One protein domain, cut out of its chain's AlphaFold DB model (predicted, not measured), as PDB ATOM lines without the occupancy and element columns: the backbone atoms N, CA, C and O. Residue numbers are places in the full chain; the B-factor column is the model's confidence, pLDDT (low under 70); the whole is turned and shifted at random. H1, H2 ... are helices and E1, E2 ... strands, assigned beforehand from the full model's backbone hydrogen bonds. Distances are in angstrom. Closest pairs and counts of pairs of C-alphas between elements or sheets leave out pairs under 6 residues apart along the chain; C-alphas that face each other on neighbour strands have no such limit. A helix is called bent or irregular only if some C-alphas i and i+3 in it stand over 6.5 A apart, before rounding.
ATOM      1  N   LEU A  49      75.442 -37.352  82.949       96.75
ATOM      2  CA  LEU A  49      74.360 -38.319  82.883       96.75
ATOM      3  C   LEU A  49      74.882 -39.681  82.423       96.75
ATOM      4  O   LEU A  49      75.565 -39.800  81.396       96.75
ATOM      5  N   ALA A  50      74.517 -40.714  83.170       97.31
ATOM      6  CA  ALA A  50      74.911 -42.086  82.918       97.31
ATOM      7  C   ALA A  50      73.689 -43.009  82.821       97.31
ATOM      8  O   ALA A  50      72.567 -42.672  83.203       97.31
ATOM      9  N   GLY A  51      73.911 -44.210  82.288       97.62
ATOM     10  CA  GLY A  51      72.898 -45.257  82.317       97.62
ATOM     11  C   GLY A  51      72.529 -45.633  83.754       97.62
ATOM     12  O   GLY A  51      73.403 -45.821  84.596       97.62
ATOM     13  N   GLY A  52      71.232 -45.778  84.017       97.19
ATOM     14  CA  GLY A  52      70.675 -46.034  85.347       97.19
ATOM     15  C   GLY A  52      70.134 -44.788  86.049       97.19
ATOM     16  O   GLY A  52      69.359 -44.926  86.999       97.19
ATOM     17  N   ASP A  53      70.460 -43.594  85.556       97.44
ATOM     18  CA  ASP A  53      69.945 -42.349  86.118       97.44
ATOM     19  C   ASP A  53      68.454 -42.186  85.830       97.44
ATOM     20  O   ASP A  53      67.955 -42.534  84.758       97.44
ATOM     21  N   ARG A  54      67.727 -41.614  86.792       97.75
ATOM     22  CA  ARG A  54      66.351 -41.159  86.595       97.75
ATOM     23  C   ARG A  54      66.351 -39.654  86.439       97.75
ATOM     24  O   ARG A  54      66.824 -38.944  87.322       97.75
ATOM     25  N   ILE A  55      65.780 -39.182  85.340       97.00
ATOM     26  CA  ILE A  55      65.630 -37.757  85.066       97.00
ATOM     27  C   ILE A  55      64.167 -37.413  84.830       97.00
ATOM     28  O   ILE A  55      63.375 -38.241  84.377       97.00
ATOM     29  N   ARG A  56      63.823 -36.156  85.095       97.62
ATOM     30  CA  ARG A  56      62.524 -35.587  84.759       97.62
ATOM     31  C   ARG A  56      62.714 -34.504  83.715       97.62
ATOM     32  O   ARG A  56      63.497 -33.581  83.913       97.62
ATOM     33  N   ILE A  57      61.980 -34.620  82.619       96.81
ATOM     34  CA  ILE A  57      61.939 -33.617  81.560       96.81
ATOM     35  C   ILE A  57      60.634 -32.851  81.726       96.81
ATOM     36  O   ILE A  57      59.558 -33.449  81.755       96.81
ATOM     37  N   TYR A  58      60.743 -31.531  81.847       96.44
ATOM     38  CA  TYR A  58      59.603 -30.635  81.965       96.44
ATOM     39  C   TYR A  58      59.643 -29.600  80.845       96.44
ATOM     40  O   TYR A  58      60.596 -28.829  80.735       96.44
ATOM     41  N   ILE A  59      58.613 -29.610  80.007       94.00
ATOM     42  CA  ILE A  59      58.448 -28.716  78.865       94.00
ATOM     43  C   ILE A  59      57.284 -27.791  79.198       94.00
ATOM     44  O   ILE A  59      56.134 -28.216  79.225       94.00
ATOM     45  N   ILE A  60      57.605 -26.530  79.480       91.62
ATOM     46  CA  ILE A  60      56.652 -25.549  80.017       91.62
ATOM     47  C   ILE A  60      55.472 -25.335  79.060       91.62
ATOM     48  O   ILE A  60      54.323 -25.355  79.485       91.62
ATOM     49  N   GLU A  61      55.762 -25.153  77.771       89.50
ATOM     50  CA  GLU A  61      54.761 -24.846  76.738       89.50
ATOM     51  C   GLU A  61      53.940 -26.069  76.303       89.50
ATOM     52  O   GLU A  61      52.881 -25.909  75.705       89.50
ATOM     53  N   ALA A  62      54.417 -27.281  76.600       92.69
ATOM     54  CA  ALA A  62      53.793 -28.537  76.186       92.69
ATOM     55  C   ALA A  62      53.945 -29.606  77.287       92.69
ATOM     56  O   ALA A  62      54.742 -30.550  77.157       92.69
ATOM     57  N   PRO A  63      53.226 -29.457  78.414       94.19
ATOM     58  CA  PRO A  63      53.318 -30.370  79.551       94.19
ATOM     59  C   PRO A  63      52.952 -31.818  79.191       94.19
ATOM     60  O   PRO A  63      53.439 -32.739  79.843       94.19
ATOM     61  N   GLU A  64      52.169 -32.046  78.138       93.75
ATOM     62  CA  GLU A  64      51.835 -33.372  77.604       93.75
ATOM     63  C   GLU A  64      53.046 -34.156  77.070       93.75
ATOM     64  O   GLU A  64      52.983 -35.381  76.960       93.75
ATOM     65  N   TYR A  65      54.152 -33.474  76.760       95.00
ATOM     66  CA  TYR A  65      55.418 -34.094  76.351       95.00
ATOM     67  C   TYR A  65      56.443 -34.157  77.489       95.00
ATOM     68  O   TYR A  65      57.577 -34.596  77.285       95.00
ATOM     69  N   SER A  66      56.050 -33.726  78.691       96.25
ATOM     70  CA  SER A  66      56.853 -33.876  79.901       96.25
ATOM     71  C   SER A  66      56.741 -35.293  80.456       96.25
ATOM     72  O   SER A  66      55.730 -35.974  80.282       96.25
ATOM     73  N   GLY A  67      57.762 -35.737  81.180       96.75
ATOM     74  CA  GLY A  67      57.770 -37.084  81.740       96.75
ATOM     75  C   GLY A  67      58.999 -37.394  82.576       96.75
ATOM     76  O   GLY A  67      59.960 -36.625  82.623       96.75
ATOM     77  N   GLU A  68      58.954 -38.545  83.239       97.81
ATOM     78  CA  GLU A  68      60.095 -39.126  83.941       97.81
ATOM     79  C   GLU A  68      60.662 -40.290  83.136       97.81
ATOM     80  O   GLU A  68      59.922 -41.116  82.600       97.81
ATOM     81  N   TYR A  69      61.987 -40.347  83.058       97.75
ATOM     82  CA  TYR A  69      62.703 -41.293  82.220       97.75
ATOM     83  C   TYR A  69      63.852 -41.922  82.996       97.75
ATOM     84  O   TYR A  69      64.612 -41.238  83.679       97.75
ATOM     85  N   LEU A  70      63.987 -43.238  82.855       98.06
ATOM     86  CA  LEU A  70      65.198 -43.960  83.220       98.06
ATOM     87  C   LEU A  70      66.136 -43.946  82.010       98.06
ATOM     88  O   LEU A  70      65.743 -44.397  80.933       98.06
ATOM     89  N   ILE A  71      67.357 -43.452  82.185       98.12
ATOM     90  CA  ILE A  71      68.387 -43.455  81.148       98.12
ATOM     91  C   ILE A  71      68.870 -44.901  80.960       98.12
ATOM     92  O   ILE A  71      69.391 -45.493  81.908       98.12
ATOM     93  N   PRO A  72      68.708 -45.512  79.772       98.06
ATOM     94  CA  PRO A  72      69.217 -46.858  79.537       98.06
ATOM     95  C   PRO A  72      70.757 -46.877  79.493       98.06
ATOM     96  O   PRO A  72      71.383 -45.825  79.364       98.06
ATOM     97  N   PRO A  73      71.403 -48.056  79.543       97.44
ATOM     98  CA  PRO A  73      72.865 -48.166  79.481       97.44
ATOM     99  C   PRO A  73      73.512 -47.572  78.220       97.44
ATOM    100  O   PRO A  73      74.673 -47.181  78.259       97.44
ATOM    101  N   ASP A  74      72.777 -47.491  77.106       97.31
ATOM    102  CA  ASP A  74      73.236 -46.854  75.864       97.31
ATOM    103  C   ASP A  74      73.070 -45.318  75.866       97.31
ATOM    104  O   ASP A  74      73.508 -44.637  74.937       97.31
ATOM    105  N   GLY A  75      72.411 -44.782  76.898       97.12
ATOM    106  CA  GLY A  75      72.099 -43.375  77.106       97.12
ATOM    107  C   GLY A  75      71.221 -42.738  76.036       97.12
ATOM    108  O   GLY A  75      71.311 -41.525  75.827       97.12
ATOM    109  N   LYS A  76      70.385 -43.518  75.342       97.94
ATOM    110  CA  LYS A  76      69.407 -42.996  74.379       97.94
ATOM    111  C   LYS A  76      68.016 -42.928  74.995       97.94
ATOM    112  O   LYS A  76      67.404 -43.947  75.304       97.94
ATOM    113  N   LEU A  77      67.480 -41.720  75.102       97.62
ATOM    114  CA  LEU A  77      66.102 -41.483  75.517       97.62
ATOM    115  C   LEU A  77      65.186 -41.395  74.305       97.62
ATOM    116  O   LEU A  77      65.520 -40.743  73.320       97.62
ATOM    117  N   TYR A  78      64.022 -42.031  74.395       96.94
ATOM    118  CA  TYR A  78      62.965 -41.927  73.395       96.94
ATOM    119  C   TYR A  78      61.908 -40.954  73.892       96.94
ATOM    120  O   TYR A  78      61.195 -41.237  74.855       96.94
ATOM    121  N   LEU A  79      61.839 -39.799  73.239       96.75
ATOM    122  CA  LEU A  79      60.978 -38.694  73.629       96.75
ATOM    123  C   LEU A  79      59.874 -38.478  72.578       96.75
ATOM    124  O   LEU A  79      60.121 -38.687  71.383       96.75
ATOM    125  N   PRO A  80      58.659 -38.072  72.995       95.56
ATOM    126  CA  PRO A  80      57.574 -37.747  72.072       95.56
ATOM    127  C   PRO A  80      58.008 -36.738  71.000       95.56
ATOM    128  O   PRO A  80      58.783 -35.832  71.275       95.56
ATOM    129  N   LEU A  81      57.508 -36.890  69.768       94.62
ATOM    130  CA  LEU A  81      57.776 -36.039  68.588       94.62
ATOM    131  C   LEU A  81      59.218 -36.020  68.052       94.62
ATOM    132  O   LEU A  81      59.419 -35.994  66.838       94.62
ATOM    133  N   ILE A  82      60.227 -36.029  68.922       95.75
ATOM    134  CA  ILE A  82      61.636 -35.866  68.541       95.75
ATOM    135  C   ILE A  82      62.408 -37.188  68.472       95.75
ATOM    136  O   ILE A  82      63.542 -37.216  67.983       95.75
ATOM    137  N   GLY A  83      61.796 -38.281  68.932       96.19
ATOM    138  CA  GLY A  83      62.363 -39.621  68.879       96.19
ATOM    139  C   GLY A  83      63.581 -39.766  69.788       96.19
ATOM    140  O   GLY A  83      63.562 -39.352  70.944       96.19
ATOM    141  N   SER A  84      64.638 -40.397  69.270       96.69
ATOM    142  CA  SER A  84      65.834 -40.709  70.053       96.69
ATOM    143  C   SER A  84      66.741 -39.487  70.273       96.69
ATOM    144  O   SER A  84      67.078 -38.743  69.337       96.69
ATOM    145  N   VAL A  85      67.184 -39.313  71.518       97.69
ATOM    146  CA  VAL A  85      68.165 -38.309  71.947       97.69
ATOM    147  C   VAL A  85      69.236 -38.989  72.791       97.69
ATOM    148  O   VAL A  85      68.917 -39.675  73.758       97.69
ATOM    149  N   SER A  86      70.505 -38.816  72.421       97.75
ATOM    150  CA  SER A  86      71.625 -39.306  73.224       97.75
ATOM    151  C   SER A  86      71.945 -38.291  74.314       97.75
ATOM    152  O   SER A  86      72.136 -37.114  74.014       97.75
ATOM    153  N   VAL A  87      71.966 -38.754  75.560       98.12
ATOM    154  CA  VAL A  87      72.269 -37.949  76.752       98.12
ATOM    155  C   VAL A  87      73.469 -38.485  77.531       98.12
ATOM    156  O   VAL A  87      73.863 -37.892  78.527       98.12
ATOM    157  N   LEU A  88      74.060 -39.599  77.083       97.50
ATOM    158  CA  LEU A  88      75.196 -40.229  77.753       97.50
ATOM    159  C   LEU A  88      76.392 -39.279  77.802       97.50
ATOM    160  O   LEU A  88      76.824 -38.774  76.765       97.50
ATOM    161  N   GLY A  89      76.950 -39.075  78.992       96.50
ATOM    162  CA  GLY A  89      78.120 -38.224  79.168       96.50
ATOM    163  C   GLY A  89      77.844 -36.733  78.963       96.50
ATOM    164  O   GLY A  89      78.798 -35.968  78.880       96.50
ATOM    165  N   LEU A  90      76.577 -36.313  78.866       97.44
ATOM    166  CA  LEU A  90      76.195 -34.902  78.876       97.44
ATOM    167  C   LEU A  90      75.956 -34.431  80.308       97.44
ATOM    168  O   LEU A  90      75.478 -35.202  81.141       97.44
ATOM    169  N   THR A  91      76.214 -33.156  80.586       96.69
ATOM    170  CA  THR A  91      75.665 -32.525  81.795       96.69
ATOM    171  C   THR A  91      74.153 -32.338  81.661       96.69
ATOM    172  O   THR A  91      73.578 -32.471  80.573       96.69
ATOM    173  N   GLN A  92      73.488 -31.995  82.763       94.88
ATOM    174  CA  GLN A  92      72.057 -31.699  82.742       94.88
ATOM    175  C   GLN A  92      71.726 -30.545  81.779       94.88
ATOM    176  O   GLN A  92      70.762 -30.636  81.018       94.88
ATOM    177  N   GLU A  93      72.534 -29.486  81.778       95.50
ATOM    178  CA  GLU A  93      72.363 -28.307  80.923       95.50
ATOM    179  C   GLU A  93      72.538 -28.669  79.447       95.50
ATOM    180  O   GLU A  93      71.703 -28.316  78.616       95.50
ATOM    181  N   GLN A  94      73.579 -29.440  79.127       97.38
ATOM    182  CA  GLN A  94      73.841 -29.900  77.762       97.38
ATOM    183  C   GLN A  94      72.721 -30.809  77.246       97.38
ATOM    184  O   GLN A  94      72.295 -30.685  76.096       97.38
ATOM    185  N   ALA A  95      72.214 -31.711  78.091       97.56
ATOM    186  CA  ALA A  95      71.087 -32.566  77.743       97.56
ATOM    187  C   ALA A  95      69.809 -31.744  77.519       97.56
ATOM    188  O   ALA A  95      69.109 -31.962  76.527       97.56
ATOM    189  N   ALA A  96      69.528 -30.769  78.387       96.38
ATOM    190  CA  ALA A  96      68.396 -29.860  78.231       96.38
ATOM    191  C   ALA A  96      68.478 -29.074  76.913       96.38
ATOM    192  O   ALA A  96      67.485 -28.988  76.188       96.38
ATOM    193  N   GLU A  97      69.656 -28.565  76.558       96.81
ATOM    194  CA  GLU A  97      69.865 -27.844  75.303       96.81
ATOM    195  C   GLU A  97      69.710 -28.757  74.076       96.81
ATOM    196  O   GLU A  97      68.993 -28.409  73.134       96.81
ATOM    197  N   ALA A  98      70.279 -29.967  74.109       97.25
ATOM    198  CA  ALA A  98      70.132 -30.951  73.036       97.25
ATOM    199  C   ALA A  98      68.664 -31.367  72.808       97.25
ATOM    200  O   ALA A  98      68.222 -31.522  71.662       97.25
ATOM    201  N   ILE A  99      67.898 -31.535  73.891       96.56
ATOM    202  CA  ILE A  99      66.467 -31.857  73.847       96.56
ATOM    203  C   ILE A  99      65.669 -30.656  73.317       96.56
ATOM    204  O   ILE A  99      64.874 -30.811  72.384       96.56
ATOM    205  N   SER A 100      65.922 -29.458  73.848       95.00
ATOM    206  CA  SER A 100      65.263 -28.210  73.440       95.00
ATOM    207  C   SER A 100      65.461 -27.917  71.949       95.00
ATOM    208  O   SER A 100      64.493 -27.689  71.220       95.00
ATOM    209  N   ALA A 101      66.693 -28.042  71.446       95.31
ATOM    210  CA  ALA A 101      67.019 -27.812  70.039       95.31
ATOM    211  C   ALA A 101      66.247 -28.739  69.082       95.31
ATOM    212  O   ALA A 101      65.895 -28.343  67.966       95.31
ATOM    213  N   LYS A 102      65.957 -29.976  69.502       95.50
ATOM    214  CA  LYS A 102      65.139 -30.910  68.717       95.50
ATOM    215  C   LYS A 102      63.653 -30.557  68.776       95.50
ATOM    216  O   LYS A 102      62.991 -30.604  67.738       95.50
ATOM    217  N   TYR A 103      63.138 -30.181  69.948       95.06
ATOM    218  CA  TYR A 103      61.739 -29.776  70.106       95.06
ATOM    219  C   TYR A 103      61.412 -28.446  69.424       95.06
ATOM    220  O   TYR A 103      60.279 -28.279  68.985       95.06
ATOM    221  N   ALA A 104      62.387 -27.553  69.233       92.69
ATOM    222  CA  ALA A 104      62.203 -26.258  68.566       92.69
ATOM    223  C   ALA A 104      61.634 -26.353  67.133       92.69
ATOM    224  O   ALA A 104      61.139 -25.368  66.591       92.69
ATOM    225  N   ARG A 105      61.699 -27.530  66.495       91.62
ATOM    226  CA  ARG A 105      61.073 -27.777  65.183       91.62
ATOM    227  C   ARG A 105      59.561 -28.002  65.264       91.62
ATOM    228  O   ARG A 105      58.882 -27.873  64.250       91.62
TER     229      ARG A 105
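What this domain is: This is residues 49 to 105 of the 109 residues of an uncharacterized protein of Aliterella atlantica CENA595 (UniProt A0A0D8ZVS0). Two small strand hairpins, E1 with E2 and E3 with E4, follow one another round an open C, and helix H1 closes much of the remaining side. Seen in cross-section, the parts come in the order E1, E2, E3, E4, H1, with a narrow opening left between H1 and E1. The printed part has 57 residues with four named strands and then one named helix, in two antiparallel sheets of two strands, E1 - E2 and E3 - E4. The class is mixed, helices and strands, with under half of the residues in named elements. The whole is compact, with a radius of gyration of the C-alphas of 10.5 A, and elongated in outline, spanning 28 by 18 by 18 A.

How they stand to each other: E3, residues 76 to 79, and E4, residues 83 to 86, form a hairpin of antiparallel strands, with 146 degrees between their directions. N 77 and O 85 are 2.8 A apart and N 83 and O 79 are 3.0 A apart, both within hydrogen-bond range. H1, residues 92 to 103, comes nearest to E4 at the C-alphas of Val 85 and Ile 99, 6.9 A apart. H1 and E3 are apart. Within H1 every O i to N i+4 pair is within hydrogen-bond range. E2, residues 67 to 70, comes nearest to E3 at the C-alphas of Tyr 69 and Leu 77, 7.5 A apart. E2 forms the other hairpin with E1, residues 54 to 57, antiparallel at 154 degrees. There N 55 and O 69 are 2.9 A apart and N 57 and O 67 are 2.8 A apart, within hydrogen-bond range. E1 and H1 are only just apart, with their closest C-alphas 8.2 A from each other. E2 and H1 are apart.

Where its parts are: E3 measures 9.5 A from first to last C-alpha and E4 10.2 A. E1, residues 54 to 57, begins at C-alpha 54 at (66.351, -41.159, 86.595) and measures 10.1 A. E2 measures 10.2 A and ends at C-alpha 70 at (65.198, -43.960, 83.220). H1 is 16.4 A long, and its last C-alpha, of Tyr 103, is at (61.739, -29.776, 70.106). H1 is not bent.

The domain as a whole: The two C-alphas farthest apart are those of Glu 61 and Pro 73, 29.6 A. The first and last printed C-alphas, of Leu 49 and Arg 105, are 24.5 A apart. The printed part has no cut. The links E2 to E3, E3 to E4 and E4 to H1 are tight, the link E1 to E2 is short, and no link is long. The mean pLDDT of the printed part is 96.2, and no printed residue is under 70.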